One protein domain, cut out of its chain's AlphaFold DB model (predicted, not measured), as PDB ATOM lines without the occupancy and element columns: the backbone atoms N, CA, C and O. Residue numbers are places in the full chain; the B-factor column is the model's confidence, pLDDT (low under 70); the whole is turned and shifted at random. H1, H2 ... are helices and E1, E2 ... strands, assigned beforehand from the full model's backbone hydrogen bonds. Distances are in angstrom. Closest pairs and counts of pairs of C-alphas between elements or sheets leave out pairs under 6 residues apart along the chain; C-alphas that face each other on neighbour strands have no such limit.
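AT A GLANCE: This is residues 185 to 325 of the 703 residues of an uncharacterized protein of Candolleomyces aberdarensis (UniProt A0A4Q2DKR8). A curled, strongly twisted sheet of four strands, E2 to E5, like part of a barrel, has its longest helix partner, H4, lying across one face. At one end of the long axis a loosely attached head holds E1 and H1, with H2 and H3 leading from it to the sheet; near the other end a low-confidence arm bears H5, and residues 308 to 314 stick out. The printed part has 141 residues with five named helices and five named strands, in the order E1 H1 H2 H3 E2 E3 E4 E5 H4 H5. The sheet order is E2 E3 E4 E5, antiparallel throughout; the class is mixed, helices and strands, with under half of the residues in named elements. The whole is compact, with a radius of gyration of the C-alphas of 16.1 A and spans of 47 by 32 by 26 A.

IN THESE COORDINATES: Find C-alpha 193 at (223.257, 239.614, 154.624), where E1, residues 193 to 195, begins. H1, residues 196 to 203, follows over 10.2 A, then come H2, residues 221 to 225, and H3, residues 230 to 235. E2 is residues 239 to 243, 13.3 A. E3, residues 256 to 266, starts at C-alpha 256 at (253.684, 256.670, 161.106), runs 27.7 A and bends by 64 degrees at residue 263. E4 is residues 269 to 274, 16.2 A, and E5 residues 291 to 295, 13.8 A. H4 is residues 296 to 305, 14.1 A; H5, residues 312 to 318, ends at C-alpha 318 at (255.704, 250.010, 152.920).

HOW THE PARTS SIT: Begin at the sheet, a meander, each strand the antiparallel neighbour of the one before. In the hairpin E2 and E3, look for N 242 and O 258, 3.0 A apart; in E3 and E4, N 261 and O 273, 2.8 A; in E4 and E5, N 270 and O 294, 2.8 A, each within hydrogen-bond range. H4 is on the sheet at a height over the sheet of 8.0 A, across the strands at 84 degrees to E2 on the local plane; the closest C-alphas of E2 and H4 are those of Ile 240 and Tyr 303, 5.6 A. H3 only grazes the sheet. H2 and H3 touch only at the corner, at C-alphas 223 and 230, 5.5 A. H1 and H5 are not on the sheet; E1 and H1 meet only through their link. Every O i to N i+4 pair is within hydrogen-bond range in H1, H2, H3, H4 and H5.

THE WHOLE: The two C-alphas farthest apart are those of Ser 197 and Gly 325, 47.5 A. The printed part has no cut. The links H1 to H2, E2 to E3 and E4 to E5 are long. Look for pLDDT under 70 at residue 205, residues 207 to 212 and residues 306 to 319.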
ATOM      1  N   LEU A 185     225.187 243.473 151.160       91.69
ATOM      2  CA  LEU A 185     226.254 243.697 152.123       91.69
ATOM      3  C   LEU A 185     226.216 242.595 153.180       91.69
ATOM      4  O   LEU A 185     225.160 242.293 153.741       91.69
ATOM      5  N   CYS A 186     227.365 241.984 153.450       94.44
ATOM      6  CA  CYS A 186     227.514 240.963 154.479       94.44
ATOM      7  C   CYS A 186     228.173 241.587 155.713       94.44
ATOM      8  O   CYS A 186     229.200 242.245 155.597       94.44
ATOM      9  N   CYS A 187     227.592 241.406 156.898       93.88
ATOM     10  CA  CYS A 187     228.204 241.891 158.135       93.88
ATOM     11  C   CYS A 187     229.434 241.047 158.494       93.88
ATOM     12  O   CYS A 187     229.274 239.865 158.809       93.88
ATOM     13  N   SER A 188     230.620 241.655 158.552       92.81
ATOM     14  CA  SER A 188     231.882 240.967 158.876       92.81
ATOM     15  C   SER A 188     231.860 240.232 160.228       92.81
ATOM     16  O   SER A 188     232.549 239.231 160.396       92.81
ATOM     17  N   LEU A 189     231.027 240.673 161.181       93.50
ATOM     18  CA  LEU A 189     230.969 240.106 162.538       93.50
ATOM     19  C   LEU A 189     229.922 239.003 162.754       93.50
ATOM     20  O   LEU A 189     230.020 238.257 163.725       93.50
ATOM     21  N   CYS A 190     228.877 238.924 161.924       94.94
ATOM     22  CA  CYS A 190     227.797 237.938 162.109       94.94
ATOM     23  C   CYS A 190     227.345 237.233 160.826       94.94
ATOM     24  O   CYS A 190     226.383 236.468 160.869       94.94
ATOM     25  N   ALA A 191     227.998 237.516 159.695       94.88
ATOM     26  CA  ALA A 191     227.677 237.018 158.359       94.88
ATOM     27  C   ALA A 191     226.214 237.236 157.907       94.88
ATOM     28  O   ALA A 191     225.756 236.625 156.941       94.88
ATOM     29  N   HIS A 192     225.450 238.103 158.586       95.06
ATOM     30  CA  HIS A 192     224.090 238.421 158.161       95.06
ATOM     31  C   HIS A 192     224.132 239.296 156.911       95.06
ATOM     32  O   HIS A 192     224.849 240.300 156.879       95.06
ATOM     33  N   VAL A 193     223.336 238.925 155.912       94.81
ATOM     34  CA  VAL A 193     223.257 239.614 154.624       94.81
ATOM     35  C   VAL A 193     222.111 240.620 154.643       94.81
ATOM     36  O   VAL A 193     220.989 240.290 155.016       94.81
ATOM     37  N   TRP A 194     222.398 241.841 154.214       93.12
ATOM     38  CA  TRP A 194     221.473 242.966 154.169       93.12
ATOM     39  C   TRP A 194     221.464 243.570 152.763       93.12
ATOM     40  O   TRP A 194     222.500 243.625 152.105       93.12
ATOM     41  N   HIS A 195     220.321 244.079 152.310       92.00
ATOM     42  CA  HIS A 195     220.276 244.877 151.081       92.00
ATOM     43  C   HIS A 195     220.803 246.288 151.367       92.00
ATOM     44  O   HIS A 195     220.369 246.928 152.333       92.00
ATOM     45  N   SER A 196     221.701 246.794 150.520       87.62
ATOM     46  CA  SER A 196     222.245 248.155 150.615       87.62
ATOM     47  C   SER A 196     221.130 249.210 150.621       87.62
ATOM     48  O   SER A 196     221.167 250.154 151.409       87.62
ATOM     49  N   SER A 197     220.071 248.985 149.837       87.56
ATOM     50  CA  SER A 197     218.839 249.780 149.783       87.56
ATOM     51  C   SER A 197     218.110 249.861 151.137       87.56
ATOM     52  O   SER A 197     217.717 250.947 151.575       87.56
ATOM     53  N   CYS A 198     217.976 248.736 151.849       86.94
ATOM     54  CA  CYS A 198     217.404 248.691 153.198       86.94
ATOM     55  C   CYS A 198     218.294 249.409 154.223       86.94
ATOM     56  O   CYS A 198     217.777 250.132 155.075       86.94
ATOM     57  N   ILE A 199     219.620 249.242 154.132       85.56
ATOM     58  CA  ILE A 199     220.560 249.890 155.053       85.56
ATOM     59  C   ILE A 199     220.581 251.402 154.842       85.56
ATOM     60  O   ILE A 199     220.474 252.120 155.826       85.56
ATOM     61  N   ARG A 200     220.650 251.909 153.601       82.69
ATOM     62  CA  ARG A 200     220.635 253.360 153.322       82.69
ATOM     63  C   ARG A 200     219.403 254.036 153.934       82.69
ATOM     64  O   ARG A 200     219.533 255.071 154.581       82.69
ATOM     65  N   ARG A 201     218.223 253.408 153.823       83.06
ATOM     66  CA  ARG A 201     216.993 253.885 154.484       83.06
ATOM     67  C   ARG A 201     217.090 253.874 156.011       83.06
ATOM     68  O   ARG A 201     216.563 254.778 156.640       83.06
ATOM     69  N   TYR A 202     217.734 252.871 156.604       81.12
ATOM     70  CA  TYR A 202     217.888 252.751 158.058       81.12
ATOM     71  C   TYR A 202     218.942 253.719 158.629       81.12
ATOM     72  O   TYR A 202     218.702 254.366 159.643       81.12
ATOM     73  N   VAL A 203     220.080 253.867 157.946       74.75
ATOM     74  CA  VAL A 203     221.171 254.796 158.280       74.75
ATOM     75  C   VAL A 203     220.697 256.246 158.250       74.75
ATOM     76  O   VAL A 203     221.069 257.012 159.128       74.75
ATOM     77  N   PHE A 204     219.796 256.611 157.333       73.94
ATOM     78  CA  PHE A 204     219.193 257.948 157.314       73.94
ATOM     79  C   PHE A 204     218.463 258.312 158.629       73.94
ATOM     80  O   PHE A 204     218.389 259.485 158.985       73.94
ATOM     81  N   PHE A 205     217.969 257.322 159.388       68.75
ATOM     82  CA  PHE A 205     217.385 257.533 160.721       68.75
ATOM     83  C   PHE A 205     218.406 257.501 161.871       68.75
ATOM     84  O   PHE A 205     218.073 257.926 162.977       68.75
ATOM     85  N   ILE A 206     219.629 257.012 161.643       70.06
ATOM     86  CA  ILE A 206     220.721 257.005 162.626       70.06
ATOM     87  C   ILE A 206     221.805 257.970 162.150       70.06
ATOM     88  O   ILE A 206     222.817 257.580 161.564       70.06
ATOM     89  N   SER A 207     221.568 259.255 162.416       59.25
ATOM     90  CA  SER A 207     222.490 260.348 162.112       59.25
ATOM     91  C   SER A 207     223.901 260.043 162.637       59.25
ATOM     92  O   SER A 207     224.102 259.958 163.846       59.25
ATOM     93  N   GLY A 208     224.865 259.878 161.724       63.91
ATOM     94  CA  GLY A 208     226.286 259.657 162.041       63.91
ATOM     95  C   GLY A 208     226.923 258.395 161.443       63.91
ATOM     96  O   GLY A 208     228.146 258.323 161.390       63.91
ATOM     97  N   LEU A 209     226.144 257.425 160.945       66.25
ATOM     98  CA  LEU A 209     226.703 256.231 160.286       66.25
ATOM     99  C   LEU A 209     227.171 256.533 158.848       66.25
ATOM    100  O   LEU A 209     226.479 256.242 157.874       66.25
ATOM    101  N   GLU A 210     228.372 257.097 158.714       66.75
ATOM    102  CA  GLU A 210     229.049 257.256 157.422       66.75
ATOM    103  C   GLU A 210     229.370 255.893 156.786       66.75
ATOM    104  O   GLU A 210     229.984 255.020 157.404       66.75
ATOM    105  N   PHE A 211     229.021 255.730 155.507       69.75
ATOM    106  CA  PHE A 211     229.381 254.559 154.696       69.75
ATOM    107  C   PHE A 211     230.814 254.661 154.132       69.75
ATOM    108  O   PHE A 211     231.075 254.347 152.974       69.75
ATOM    109  N   SER A 212     231.753 255.135 154.956       65.94
ATOM    110  CA  SER A 212     233.158 255.332 154.594       65.94
ATOM    111  C   SER A 212     233.974 254.060 154.868       65.94
ATOM    112  O   SER A 212     234.555 253.900 155.945       65.94
ATOM    113  N   GLY A 213     234.005 253.135 153.911       74.31
ATOM    114  CA  GLY A 213     234.851 251.943 153.981       74.31
ATOM    115  C   GLY A 213     234.544 250.927 152.878       74.31
ATOM    116  O   GLY A 213     233.487 251.019 152.248       74.31
ATOM    117  N   PRO A 214     235.435 249.950 152.635       81.06
ATOM    118  CA  PRO A 214     235.165 248.891 151.673       81.06
ATOM    119  C   PRO A 214     234.032 247.984 152.197       81.06
ATOM    120  O   PRO A 214     233.935 247.760 153.410       81.06
ATOM    121  N   PRO A 215     233.166 247.442 151.321       83.25
ATOM    122  CA  PRO A 215     231.944 246.738 151.728       83.25
ATOM    123  C   PRO A 215     232.200 245.473 152.565       83.25
ATOM    124  O   PRO A 215     231.327 245.057 153.326       83.25
ATOM    125  N   GLU A 216     233.396 244.889 152.476       84.81
ATOM    126  CA  GLU A 216     233.849 243.739 153.273       84.81
ATOM    127  C   GLU A 216     234.137 244.067 154.755       84.81
ATOM    128  O   GLU A 216     234.018 243.187 155.607       84.81
ATOM    129  N   HIS A 217     234.405 245.334 155.103       87.06
ATOM    130  CA  HIS A 217     234.616 245.780 156.492       87.06
ATOM    131  C   HIS A 217     233.296 246.137 157.204       87.06
ATOM    132  O   HIS A 217     233.289 246.460 158.394       87.06
ATOM    133  N   TRP A 218     232.159 246.086 156.500       89.25
ATOM    134  CA  TRP A 218     230.879 246.578 157.009       89.25
ATOM    135  C   TRP A 218     230.344 245.769 158.204       89.25
ATOM    136  O   TRP A 218     230.461 244.543 158.275       89.25
ATOM    137  N   CYS A 219     229.692 246.460 159.143       91.69
ATOM    138  CA  CYS A 219     229.094 245.860 160.332       91.69
ATOM    139  C   CYS A 219     227.656 246.336 160.546       91.69
ATOM    140  O   CYS A 219     227.343 247.521 160.437       91.69
ATOM    141  N   CYS A 220     226.761 245.394 160.853       92.12
ATOM    142  CA  CYS A 220     225.337 245.684 160.935       92.12
ATOM    143  C   CYS A 220     224.947 246.425 162.227       92.12
ATOM    144  O   CYS A 220     225.573 246.229 163.275       92.12
ATOM    145  N   PRO A 221     223.839 247.193 162.208       90.31
ATOM    146  CA  PRO A 221     223.366 247.924 163.382       90.31
ATOM    147  C   PRO A 221     223.099 247.055 164.616       90.31
ATOM    148  O   PRO A 221     223.239 247.540 165.730       90.31
ATOM    149  N   SER A 222     222.776 245.767 164.459       91.31
ATOM    150  CA  SER A 222     222.631 244.843 165.597       91.31
ATOM    151  C   SER A 222     223.973 244.510 166.263       91.31
ATOM    152  O   SER A 222     224.038 244.348 167.483       91.31
ATOM    153  N   CYS A 223     225.045 244.422 165.468       94.00
ATOM    154  CA  CYS A 223     226.400 244.153 165.939       94.00
ATOM    155  C   CYS A 223     227.103 245.397 166.495       94.00
ATOM    156  O   CYS A 223     227.977 245.244 167.343       94.00
ATOM    157  N   ILE A 224     226.707 246.606 166.083       91.50
ATOM    158  CA  ILE A 224     227.186 247.858 166.686       91.50
ATOM    159  C   ILE A 224     226.281 248.277 167.856       91.50
ATOM    160  O   ILE A 224     226.744 248.419 168.978       91.50
ATOM    161  N   GLY A 225     224.978 248.454 167.648       84.38
ATOM    162  CA  GLY A 225     224.094 249.209 168.549       84.38
ATOM    163  C   GLY A 225     223.774 248.591 169.918       84.38
ATOM    164  O   GLY A 225     223.215 249.283 170.765       84.38
ATOM    165  N   SER A 226     224.110 247.323 170.168       87.44
ATOM    166  CA  SER A 226     223.900 246.676 171.474       87.44
ATOM    167  C   SER A 226     225.121 246.818 172.392       87.44
ATOM    168  O   SER A 226     226.249 246.924 171.918       87.44
ATOM    169  N   SER A 227     224.917 246.814 173.712       88.44
ATOM    170  CA  SER A 227     226.003 246.613 174.680       88.44
ATOM    171  C   SER A 227     226.321 245.119 174.806       88.44
ATOM    172  O   SER A 227     225.415 244.287 174.768       88.44
ATOM    173  N   ASN A 228     227.604 244.767 174.958       91.44
ATOM    174  CA  ASN A 228     228.093 243.380 174.894       91.44
ATOM    175  C   ASN A 228     227.796 242.712 173.531       91.44
ATOM    176  O   ASN A 228     227.501 241.511 173.434       91.44
ATOM    177  N   SER A 229     227.856 243.515 172.468       94.69
ATOM    178  CA  SER A 229     227.664 243.071 171.091       94.69
ATOM    179  C   SER A 229     228.831 242.198 170.591       94.69
ATOM    180  O   SER A 229     229.873 242.106 171.247       94.69
ATOM    181  N   PRO A 230     228.711 241.552 169.414       95.38
ATOM    182  CA  PRO A 230     229.855 240.937 168.737       95.38
ATOM    183  C   PRO A 230     231.027 241.908 168.519       95.38
ATOM    184  O   PRO A 230     232.171 241.498 168.693       95.38
ATOM    185  N   TRP A 231     230.753 243.189 168.229       95.69
ATOM    186  CA  TRP A 231     231.780 244.233 168.116       95.69
ATOM    187  C   TRP A 231     232.520 244.416 169.444       95.69
ATOM    188  O   TRP A 231     233.746 244.362 169.469       95.69
ATOM    189  N   ASP A 232     231.797 244.530 170.566       95.44
ATOM    190  CA  ASP A 232     232.423 244.703 171.886       95.44
ATOM    191  C   ASP A 232     233.326 243.525 172.247       95.44
ATOM    192  O   ASP A 232     234.447 243.702 172.725       95.44
ATOM    193  N   LYS A 233     232.839 242.308 171.987       93.62
ATOM    194  CA  LYS A 233     233.571 241.069 172.256       93.62
ATOM    195  C   LYS A 233     234.832 240.961 171.417       93.62
ATOM    196  O   LYS A 233     235.838 240.497 171.948       93.62
ATOM    197  N   LEU A 234     234.807 241.406 170.161       93.00
ATOM    198  CA  LEU A 234     235.972 241.367 169.279       93.00
ATOM    199  C   LEU A 234     236.983 242.472 169.605       93.00
ATOM    200  O   LEU A 234     238.167 242.177 169.744       93.00
ATOM    201  N   LEU A 235     236.521 243.714 169.782       94.25
ATOM    202  CA  LEU A 235     237.382 244.898 169.740       94.25
ATOM    203  C   LEU A 235     237.715 245.524 171.097       94.25
ATOM    204  O   LEU A 235     238.817 246.044 171.239       94.25
ATOM    205  N   LEU A 236     236.863 245.452 172.130       95.06
ATOM    206  CA  LEU A 236     237.180 246.115 173.408       95.06
ATOM    207  C   LEU A 236     238.483 245.578 174.015       95.06
ATOM    208  O   LEU A 236     238.660 244.378 174.217       95.06
ATOM    209  N   GLY A 237     239.412 246.473 174.318       92.69
ATOM    210  CA  GLY A 237     240.724 246.147 174.852       92.69
ATOM    211  C   GLY A 237     241.772 245.696 173.830       92.69
ATOM    212  O   GLY A 237     242.915 245.574 174.270       92.69
ATOM    213  N   GLN A 238     241.429 245.492 172.547       92.88
ATOM    214  CA  GLN A 238     242.408 245.259 171.469       92.88
ATOM    215  C   GLN A 238     243.298 246.485 171.265       92.88
ATOM    216  O   GLN A 238     242.888 247.612 171.570       92.88
ATOM    217  N   PHE A 239     244.484 246.267 170.701       93.31
ATOM    218  CA  PHE A 239     245.283 247.322 170.084       93.31
ATOM    219  C   PHE A 239     245.109 247.298 168.565       93.31
ATOM    220  O   PHE A 239     245.072 246.231 167.962       93.31
ATOM    221  N   ILE A 240     244.983 248.489 167.990       92.56
ATOM    222  CA  ILE A 240     244.815 248.763 166.560       92.56
ATOM    223  C   ILE A 240     245.809 249.882 166.227       92.56
ATOM    224  O   ILE A 240     246.011 250.786 167.048       92.56
ATOM    225  N   LEU A 241     246.467 249.813 165.080       91.00
ATOM    226  CA  LEU A 241     247.357 250.838 164.571       91.00
ATOM    227  C   LEU A 241     246.562 251.972 163.931       91.00
ATOM    228  O   LEU A 241     245.568 251.771 163.240       91.00
ATOM    229  N   PHE A 242     247.051 253.183 164.137       91.81
ATOM    230  CA  PHE A 242     246.558 254.372 163.460       91.81
ATOM    231  C   PHE A 242     247.743 255.203 163.006       91.81
ATOM    232  O   PHE A 242     248.727 255.324 163.749       91.81
ATOM    233  N   ASP A 243     247.636 255.790 161.817       90.88
ATOM    234  CA  ASP A 243     248.546 256.847 161.400       90.88
ATOM    235  C   ASP A 243     248.427 258.022 162.377       90.88
ATOM    236  O   ASP A 243     247.326 258.460 162.709       90.88
ATOM    237  N   THR A 244     249.549 258.525 162.883       89.19
ATOM    238  CA  THR A 244     249.547 259.739 163.708       89.19
ATOM    239  C   THR A 244     249.191 260.982 162.924       89.19
ATOM    240  O   THR A 244     248.687 261.926 163.532       89.19
ATOM    241  N   ASP A 245     249.455 260.997 161.616       88.38
ATOM    242  CA  ASP A 245     249.292 262.193 160.793       88.38
ATOM    243  C   ASP A 245     247.796 262.590 160.657       88.38
ATOM    244  O   ASP A 245     247.495 263.777 160.550       88.38
ATOM    245  N   ASP A 246     246.858 261.646 160.851       87.69
ATOM    246  CA  ASP A 246     245.401 261.876 160.987       87.69
ATOM    247  C   ASP A 246     244.987 262.624 162.283       87.69
ATOM    248  O   ASP A 246     243.868 263.134 162.385       87.69
ATOM    249  N   TYR A 247     245.854 262.670 163.307       87.69
ATOM    250  CA  TYR A 247     245.532 263.173 164.660       87.69
ATOM    251  C   TYR A 247     246.492 264.269 165.163       87.69
ATOM    252  O   TYR A 247     246.491 264.601 166.357       87.69
ATOM    253  N   ILE A 248     247.304 264.843 164.273       87.81
ATOM    254  CA  ILE A 248     248.170 266.004 164.531       87.81
ATOM    255  C   ILE A 248     247.827 267.139 163.558       87.81
ATOM    256  O   ILE A 248     247.372 266.909 162.447       87.81
ATOM    257  N   GLU A 249     248.040 268.393 163.968       84.44
ATOM    258  CA  GLU A 249     247.646 269.563 163.157       84.44
ATOM    259  C   GLU A 249     248.518 269.793 161.913       84.44
ATOM    260  O   GLU A 249     248.130 270.547 161.025       84.44
ATOM    261  N   VAL A 250     249.711 269.198 161.867       80.38
ATOM    262  CA  VAL A 250     250.682 269.385 160.784       80.38
ATOM    263  C   VAL A 250     251.218 268.011 160.372       80.38
ATOM    264  O   VAL A 250     252.070 267.471 161.080       80.38
ATOM    265  N   PRO A 251     250.754 267.441 159.246       76.94
ATOM    266  CA  PRO A 251     251.349 266.244 158.657       76.94
ATOM    267  C   PRO A 251     252.812 266.512 158.285       76.94
ATOM    268  O   PRO A 251     253.124 267.539 157.676       76.94
ATOM    269  N   GLN A 252     253.728 265.616 158.662       70.75
ATOM    270  CA  GLN A 252     255.181 265.864 158.569       70.75
ATOM    271  C   GLN A 252     255.951 264.806 157.762       70.75
ATOM    272  O   GLN A 252     257.164 264.640 157.929       70.75
ATOM    273  N   GLY A 253     255.282 264.100 156.847       81.56
ATOM    274  CA  GLY A 253     255.937 263.343 155.777       81.56
ATOM    275  C   GLY A 253     255.333 261.961 155.575       81.56
ATOM    276  O   GLY A 253     254.184 261.837 155.174       81.56
ATOM    277  N   SER A 254     256.126 260.912 155.798       82.06
ATOM    278  CA  SER A 254     255.627 259.536 155.759       82.06
ATOM    279  C   SER A 254     254.739 259.231 156.965       82.06
ATOM    280  O   SER A 254     255.148 259.499 158.103       82.06
ATOM    281  N   ALA A 255     253.600 258.601 156.682       83.19
ATOM    282  CA  ALA A 255     252.675 257.992 157.631       83.19
ATOM    283  C   ALA A 255     253.398 257.165 158.707       83.19
ATOM    284  O   ALA A 255     254.217 256.294 158.382       83.19
ATOM    285  N   LEU A 256     253.104 257.415 159.985       86.31
ATOM    286  CA  LEU A 256     253.684 256.670 161.106       86.31
ATOM    287  C   LEU A 256     252.593 256.006 161.935       86.31
ATOM    288  O   LEU A 256     251.791 256.664 162.590       86.31
ATOM    289  N   TRP A 257     252.616 254.677 161.949       90.12
ATOM    290  CA  TRP A 257     251.517 253.880 162.479       90.12
ATOM    291  C   TRP A 257     251.809 253.418 163.901       90.12
ATOM    292  O   TRP A 257     252.748 252.655 164.136       90.12
ATOM    293  N   TYR A 258     251.012 253.879 164.862       91.81
ATOM    294  CA  TYR A 258     251.203 253.601 166.285       91.81
ATOM    295  C   TYR A 258     250.000 252.869 166.886       91.81
ATOM    296  O   TYR A 258     248.863 253.168 166.527       91.81
ATOM    297  N   PRO A 259     250.205 251.958 167.853       94.12
ATOM    298  CA  PRO A 259     249.101 251.257 168.488       94.12
ATOM    299  C   PRO A 259     248.327 252.168 169.452       94.12
ATOM    300  O   PRO A 259     248.898 252.827 170.336       94.12
ATOM    301  N   ALA A 260     247.005 252.129 169.322       95.44
ATOM    302  CA  ALA A 260     246.028 252.663 170.257       95.44
ATOM    303  C   ALA A 260     245.091 251.544 170.728       95.44
ATOM    304  O   ALA A 260     244.677 250.678 169.960       95.44
ATOM    305  N   ARG A 261     244.749 251.558 172.016       96.19
ATOM    306  CA  ARG A 261     243.849 250.588 172.632       96.19
ATOM    307  C   ARG A 261     242.402 251.039 172.507       96.19
ATOM    308  O   ARG A 261     242.085 252.168 172.880       96.19
ATOM    309  N   VAL A 262     241.518 250.135 172.105       96.69
ATOM    310  CA  VAL A 262     240.066 250.327 172.210       96.69
ATOM    311  C   VAL A 262     239.691 250.308 173.696       96.69
ATOM    312  O   VAL A 262     239.687 249.249 174.323       96.69
ATOM    313  N   HIS A 263     239.428 251.463 174.306       96.44
ATOM    314  CA  HIS A 263     239.199 251.548 175.752       96.44
ATOM    315  C   HIS A 263     237.737 251.282 176.125       96.44
ATOM    316  O   HIS A 263     237.454 250.462 176.998       96.44
ATOM    317  N   SER A 264     236.808 251.971 175.467       96.38
ATOM    318  CA  SER A 264     235.368 251.858 175.710       96.38
ATOM    319  C   SER A 264     234.573 252.309 174.486       96.38
ATOM    320  O   SER A 264     235.108 252.962 173.592       96.38
ATOM    321  N   ARG A 265     233.282 251.970 174.440       95.38
ATOM    322  CA  ARG A 265     232.362 252.402 173.383       95.38
ATOM    323  C   ARG A 265     231.025 252.841 173.974       95.38
ATOM    324  O   ARG A 265     230.520 252.210 174.901       95.38
ATOM    325  N   VAL A 266     230.451 253.906 173.420       94.06
ATOM    326  CA  VAL A 266     229.130 254.446 173.756       94.06
ATOM    327  C   VAL A 266     228.379 254.714 172.452       94.06
ATOM    328  O   VAL A 266     228.657 255.681 171.750       94.06
ATOM    329  N   GLY A 267     227.435 253.837 172.103       90.38
ATOM    330  CA  GLY A 267     226.768 253.892 170.799       90.38
ATOM    331  C   GLY A 267     227.765 253.642 169.665       90.38
ATOM    332  O   GLY A 267     228.509 252.663 169.709       90.38
ATOM    333  N   ASP A 268     227.799 254.517 168.665       90.62
ATOM    334  CA  ASP A 268     228.818 254.456 167.610       90.62
ATOM    335  C   ASP A 268     230.163 255.081 168.039       90.62
ATOM    336  O   ASP A 268     231.182 254.809 167.423       90.62
ATOM    337  N   SER A 269     230.224 255.866 169.121       93.69
ATOM    338  CA  SER A 269     231.468 256.515 169.554       93.69
ATOM    339  C   SER A 269     232.385 255.561 170.327       93.69
ATOM    340  O   SER A 269     232.034 255.076 171.403       93.69
ATOM    341  N   VAL A 270     233.590 255.335 169.812       96.12
ATOM    342  CA  VAL A 270     234.653 254.516 170.408       96.12
ATOM    343  C   VAL A 270     235.741 255.419 170.974       96.12
ATOM    344  O   VAL A 270     236.325 256.211 170.240       96.12
ATOM    345  N   LEU A 271     236.049 255.275 172.262       97.44
ATOM    346  CA  LEU A 271     237.187 255.927 172.900       97.44
ATOM    347  C   LEU A 271     238.451 255.088 172.684       97.44
ATOM    348  O   LEU A 271     238.585 253.986 173.224       97.44
ATOM    349  N   MET A 272     239.390 255.647 171.930       97.56
ATOM    350  CA  MET A 272     240.710 255.086 171.659       97.56
ATOM    351  C   MET A 272     241.748 255.742 172.570       97.56
ATOM    352  O   MET A 272     241.688 256.945 172.806       97.56
ATOM    353  N   VAL A 273     242.712 254.973 173.082       97.19
ATOM    354  CA  VAL A 273     243.781 255.470 173.969       97.19
ATOM    355  C   VAL A 273     245.141 255.047 173.425       97.19
ATOM    356  O   VAL A 273     245.440 253.855 173.376       97.19
ATOM    357  N   TRP A 274     245.983 256.005 173.040       96.06
ATOM    358  CA  TRP A 274     247.343 255.745 172.560       96.06
ATOM    359  C   TRP A 274     248.154 254.954 173.589       96.06
ATOM    360  O   TRP A 274     248.115 255.238 174.791       96.06
ATOM    361  N   HIS A 275     248.920 253.965 173.130       94.50
ATOM    362  CA  HIS A 275     249.761 253.176 174.020       94.50
ATOM    363  C   HIS A 275     250.840 254.056 174.687       94.50
ATOM    364  O   HIS A 275     251.601 254.773 174.036       94.50
ATOM    365  N   SER A 276     250.922 254.006 176.019       93.44
ATOM    366  CA  SER A 276     251.629 255.011 176.832       93.44
ATOM    367  C   SER A 276     253.153 255.039 176.675       93.44
ATOM    368  O   SER A 276     253.790 255.983 177.145       93.44
ATOM    369  N   LYS A 277     253.745 254.028 176.024       92.56
ATOM    370  CA  LYS A 277     255.176 253.977 175.673       92.56
ATOM    371  C   LYS A 277     255.441 254.062 174.169       92.56
ATOM    372  O   LYS A 277     256.496 253.621 173.723       92.56
ATOM    373  N   ASN A 278     254.524 254.612 173.380       93.38
ATOM    374  CA  ASN A 278     254.831 254.998 172.004       93.38
ATOM    375  C   ASN A 278     255.963 256.044 171.996       93.38
ATOM    376  O   ASN A 278     255.929 257.018 172.749       93.38
ATOM    377  N   ILE A 279     256.987 255.804 171.177       91.44
ATOM    378  CA  ILE A 279     258.160 256.664 171.001       91.44
ATOM    379  C   ILE A 279     258.006 257.374 169.656       91.44
ATOM    380  O   ILE A 279     258.205 256.787 168.589       91.44
ATOM    381  N   TYR A 280     257.637 258.646 169.731       90.94
ATOM    382  CA  TYR A 280     257.526 259.553 168.591       90.94
ATOM    383  C   TYR A 280     258.921 260.104 168.253       90.94
ATOM    384  O   TYR A 280     259.656 260.432 169.191       90.94
ATOM    385  N   PRO A 281     259.327 260.172 166.969       88.06
ATOM    386  CA  PRO A 281     260.654 260.670 166.593       88.06
ATOM    387  C   PRO A 281     260.809 262.158 166.926       88.06
ATOM    388  O   PRO A 281     261.852 262.569 167.431       88.06
ATOM    389  N   ASP A 282     259.735 262.921 166.726       88.00
ATOM    390  CA  ASP A 282     259.656 264.357 166.952       88.00
ATOM    391  C   ASP A 282     258.562 264.672 167.975       88.00
ATOM    392  O   ASP A 282     257.524 264.008 168.034       88.00
ATOM    393  N   VAL A 283     258.770 265.725 168.772       89.50
ATOM    394  CA  VAL A 283     257.777 266.188 169.760       89.50
ATOM    395  C   VAL A 283     256.504 266.694 169.072       89.50
ATOM    396  O   VAL A 283     255.420 266.562 169.632       89.50
ATOM    397  N   GLU A 284     256.621 267.220 167.851       89.19
ATOM    398  CA  GLU A 284     255.505 267.751 167.057       89.19
ATOM    399  C   GLU A 284     254.591 266.646 166.503       89.19
ATOM    400  O   GLU A 284     253.380 266.836 166.435       89.19
ATOM    401  N   ARG A 285     255.140 265.453 166.221       87.25
ATOM    402  CA  ARG A 285     254.368 264.260 165.824       87.25
ATOM    403  C   ARG A 285     253.688 263.540 166.993       87.25
ATOM    404  O   ARG A 285     252.985 262.552 166.786       87.25
ATOM    405  N   ARG A 286     253.901 263.979 168.237       92.62
ATOM    406  CA  ARG A 286     253.243 263.383 169.403       92.62
ATOM    407  C   ARG A 286     251.797 263.894 169.494       92.62
ATOM    408  O   ARG A 286     251.611 265.102 169.652       92.62
ATOM    409  N   PRO A 287     250.777 263.014 169.522       93.12
ATOM    410  CA  PRO A 287     249.394 263.424 169.742       93.12
ATOM    411  C   PRO A 287     249.246 264.258 171.024       93.12
ATOM    412  O   PRO A 287     249.723 263.866 172.094       93.12
ATOM    413  N   ARG A 288     248.563 265.408 170.923       91.06
ATOM    414  CA  ARG A 288     248.342 266.327 172.061       91.06
ATOM    415  C   ARG A 288     247.555 265.682 173.198       91.06
ATOM    416  O   ARG A 288     247.772 266.001 174.366       91.06
ATOM    417  N   HIS A 289     246.652 264.773 172.851       94.62
ATOM    418  CA  HIS A 289     245.849 264.004 173.786       94.62
ATOM    419  C   HIS A 289     246.280 262.538 173.745       94.62
ATOM    420  O   HIS A 289     246.541 261.981 172.682       94.62
ATOM    421  N   CYS A 290     246.318 261.883 174.906       95.12
ATOM    422  CA  CYS A 290     246.567 260.442 174.994       95.12
ATOM    423  C   CYS A 290     245.367 259.590 174.539       95.12
ATOM    424  O   CYS A 290     245.456 258.367 174.553       95.12
ATOM    425  N   PHE A 291     244.263 260.221 174.141       96.62
ATOM    426  CA  PHE A 291     243.048 259.578 173.666       96.62
ATOM    427  C   PHE A 291     242.431 260.360 172.502       96.62
ATOM    428  O   PHE A 291     242.695 261.550 172.337       96.62
ATOM    429  N   PHE A 292     241.590 259.684 171.729       96.69
ATOM    430  CA  PHE A 292     240.799 260.235 170.629       96.69
ATOM    431  C   PHE A 292     239.500 259.428 170.483       96.69
ATOM    432  O   PHE A 292     239.342 258.386 171.123       96.69
ATOM    433  N   ILE A 293     238.542 259.924 169.698       96.12
ATOM    434  CA  ILE A 293     237.237 259.275 169.511       96.12
ATOM    435  C   ILE A 293     237.024 258.980 168.026       96.12
ATOM    436  O   ILE A 293     237.262 259.847 167.189       96.12
ATOM    437  N   LEU A 294     236.550 257.773 167.717       94.81
ATOM    438  CA  LEU A 294     236.197 257.319 166.368       94.81
ATOM    439  C   LEU A 294     234.769 256.774 166.309       94.81
ATOM    440  O   LEU A 294     234.173 256.485 167.345       94.81
ATOM    441  N   SER A 295     234.238 256.582 165.099       93.12
ATOM    442  CA  SER A 295     233.071 255.718 164.897       93.12
ATOM    443  C   SER A 295     233.452 254.240 165.040       93.12
ATOM    444  O   SER A 295     234.588 253.838 164.763       93.12
ATOM    445  N   ALA A 296     232.492 253.399 165.424       92.81
ATOM    446  CA  ALA A 296     232.681 251.958 165.545       92.81
ATOM    447  C   ALA A 296     232.948 251.320 164.176       92.81
ATOM    448  O   ALA A 296     233.662 250.319 164.097       92.81
ATOM    449  N   SER A 297     232.435 251.944 163.109       89.75
ATOM    450  CA  SER A 297     232.769 251.621 161.720       89.75
ATOM    451  C   SER A 297     234.239 251.928 161.398       89.75
ATOM    452  O   SER A 297     234.967 251.012 161.034       89.75
ATOM    453  N   LYS A 298     234.736 253.160 161.626       91.31
ATOM    454  CA  LYS A 298     236.147 253.521 161.345       91.31
ATOM    455  C   LYS A 298     237.135 252.678 162.162       91.31
ATOM    456  O   LYS A 298     238.133 252.216 161.621       91.31
ATOM    457  N   CYS A 299     236.821 252.403 163.428       93.12
ATOM    458  CA  CYS A 299     237.622 251.522 164.282       93.12
ATOM    459  C   CYS A 299     237.657 250.063 163.777       93.12
ATOM    460  O   CYS A 299     238.719 249.444 163.791       93.12
ATOM    461  N   LEU A 300     236.535 249.523 163.285       92.06
ATOM    462  CA  LEU A 300     236.489 248.178 162.701       92.06
ATOM    463  C   LEU A 300     237.194 248.107 161.337       92.06
ATOM    464  O   LEU A 300     237.871 247.119 161.058       92.06
ATOM    465  N   THR A 301     237.067 249.145 160.507       89.25
ATOM    466  CA  THR A 301     237.809 249.259 159.246       89.25
ATOM    467  C   THR A 301     239.311 249.233 159.511       89.25
ATOM    468  O   THR A 301     239.982 248.388 158.931       89.25
ATOM    469  N   ALA A 302     239.809 250.058 160.442       89.44
ATOM    470  CA  ALA A 302     241.220 250.083 160.836       89.44
ATOM    471  C   ALA A 302     241.708 248.720 161.358       89.44
ATOM    472  O   ALA A 302     242.700 248.204 160.868       89.44
ATOM    473  N   TYR A 303     240.962 248.072 162.260       89.38
ATOM    474  CA  TYR A 303     241.297 246.733 162.770       89.38
ATOM    475  C   TYR A 303     241.409 245.652 161.677       89.38
ATOM    476  O   TYR A 303     242.240 244.756 161.770       89.38
ATOM    477  N   HIS A 304     240.565 245.711 160.645       85.19
ATOM    478  CA  HIS A 304     240.618 244.764 159.526       85.19
ATOM    479  C   HIS A 304     241.653 245.167 158.460       85.19
ATOM    480  O   HIS A 304     242.159 244.296 157.763       85.19
ATOM    481  N   GLN A 305     241.993 246.457 158.329       80.50
ATOM    482  CA  GLN A 305     243.132 246.936 157.526       80.50
ATOM    483  C   GLN A 305     244.474 246.552 158.164       80.50
ATOM    484  O   GLN A 305     245.416 246.211 157.455       80.50
ATOM    485  N   ASP A 306     244.516 246.534 159.497       63.84
ATOM    486  CA  ASP A 306     245.549 245.897 160.310       63.84
ATOM    487  C   ASP A 306     245.518 244.372 160.234       63.84
ATOM    488  O   ASP A 306     246.438 243.738 160.736       63.84
ATOM    489  N   GLY A 307     244.483 243.754 159.660       58.69
ATOM    490  CA  GLY A 307     244.433 242.305 159.492       58.69
ATOM    491  C   GLY A 307     245.622 241.794 158.671       58.69
ATOM    492  O   GLY A 307     246.324 242.573 158.014       58.69
ATOM    493  N   PRO A 308     245.873 240.475 158.653       50.47
ATOM    494  CA  PRO A 308     246.926 239.932 157.823       50.47
ATOM    495  C   PRO A 308     246.502 240.074 156.358       50.47
ATOM    496  O   PRO A 308     245.838 239.200 155.799       50.47
ATOM    497  N   ALA A 309     246.929 241.165 155.712       52.09
ATOM    498  CA  ALA A 309     247.080 241.185 154.266       52.09
ATOM    499  C   ALA A 309     247.817 239.901 153.858       52.09
ATOM    500  O   ALA A 309     248.702 239.447 154.590       52.09
ATOM    501  N   GLU A 310     247.460 239.317 152.709       55.00
ATOM    502  CA  GLU A 310     247.877 237.956 152.318       55.00
ATOM    503  C   GLU A 310     249.405 237.728 152.338       55.00
ATOM    504  O   GLU A 310     249.870 236.588 152.367       55.00
ATOM    505  N   ASP A 311     250.184 238.811 152.390       53.16
ATOM    506  CA  ASP A 311     251.582 238.818 152.799       53.16
ATOM    507  C   ASP A 311     251.863 239.895 153.883       53.16
ATOM    508  O   ASP A 311     252.032 241.076 153.547       53.16
ATOM    509  N   PRO A 312     251.996 239.539 155.181       49.91
ATOM    510  CA  PRO A 312     252.344 240.499 156.235       49.91
ATOM    511  C   PRO A 312     253.735 241.140 156.048       49.91
ATOM    512  O   PRO A 312     254.021 242.178 156.647       49.91
ATOM    513  N   PHE A 313     254.600 240.593 155.179       46.69
ATOM    514  CA  PHE A 313     255.859 241.251 154.819       46.69
ATOM    515  C   PHE A 313     255.677 242.410 153.827       46.69
ATOM    516  O   PHE A 313     256.596 243.218 153.689       46.69
ATOM    517  N   GLN A 314     254.532 242.551 153.148       51.28
ATOM    518  CA  GLN A 314     254.295 243.692 152.253       51.28
ATOM    519  C   GLN A 314     253.968 244.967 153.032       51.28
ATOM    520  O   GLN A 314     254.555 246.007 152.732       51.28
ATOM    521  N   ILE A 315     253.153 244.874 154.089       50.81
ATOM    522  CA  ILE A 315     252.922 245.982 155.031       50.81
ATOM    523  C   ILE A 315     254.246 246.379 155.703       50.81
ATOM    524  O   ILE A 315     254.620 247.548 155.684       50.81
ATOM    525  N   ALA A 316     255.030 245.409 156.190       49.91
ATOM    526  CA  ALA A 316     256.315 245.669 156.851       49.91
ATOM    527  C   ALA A 316     257.388 246.352 155.965       49.91
ATOM    528  O   ALA A 316     258.393 246.833 156.491       49.91
ATOM    529  N   ASN A 317     257.203 246.383 154.639       51.00
ATOM    530  CA  ASN A 317     258.108 247.047 153.693       51.00
ATOM    531  C   ASN A 317     257.598 248.413 153.186       51.00
ATOM    532  O   ASN A 317     258.385 249.149 152.588       51.00
ATOM    533  N   SER A 318     256.324 248.760 153.399       55.56
ATOM    534  CA  SER A 318     255.704 250.010 152.920       55.56
ATOM    535  C   SER A 318     255.197 250.914 154.047       55.56
ATOM    536  O   SER A 318     255.209 252.135 153.896       55.56
ATOM    537  N   VAL A 319     254.804 250.340 155.185       61.75
ATOM    538  CA  VAL A 319     254.258 251.052 156.341       61.75
ATOM    539  C   VAL A 319     255.335 251.219 157.410       61.75
ATOM    540  O   VAL A 319     255.812 250.254 158.011       61.75
ATOM    541  N   SER A 320     255.716 252.467 157.684       76.00
ATOM    542  CA  SER A 320     256.614 252.807 158.787       76.00
ATOM    543  C   SER A 320     255.884 252.719 160.131       76.00
ATOM    544  O   SER A 320     255.386 253.710 160.663       76.00
ATOM    545  N   ALA A 321     255.834 251.510 160.693       82.56
ATOM    546  CA  ALA A 321     255.378 251.286 162.060       82.56
ATOM    547  C   ALA A 321     256.228 252.094 163.062       82.56
ATOM    548  O   ALA A 321     257.465 252.110 163.005       82.56
ATOM    549  N   GLY A 322     255.549 252.770 163.984       83.94
ATOM    550  CA  GLY A 322     256.148 253.564 165.045       83.94
ATOM    551  C   GLY A 322     256.887 252.716 166.082       83.94
ATOM    552  O   GLY A 322     256.627 251.527 166.268       83.94
ATOM    553  N   LEU A 323     257.830 253.333 166.797       87.31
ATOM    554  CA  LEU A 323     258.593 252.646 167.840       87.31
ATOM    555  C   LEU A 323     257.799 252.568 169.151       87.31
ATOM    556  O   LEU A 323     257.161 253.535 169.565       87.31
ATOM    557  N   ILE A 324     257.910 251.441 169.858       88.12
ATOM    558  CA  ILE A 324     257.352 251.250 171.204       88.12
ATOM    559  C   ILE A 324     258.501 251.006 172.186       88.12
ATOM    560  O   ILE A 324     259.361 250.153 171.965       88.12
ATOM    561  N   GLY A 325     258.506 251.731 173.303       86.50
ATOM    562  CA  GLY A 325     259.409 251.492 174.423       86.50
ATOM    563  C   GLY A 325     259.060 250.188 175.131       86.50
ATOM    564  O   GLY A 325     258.106 250.137 175.909       86.50
TER     565      GLY A 325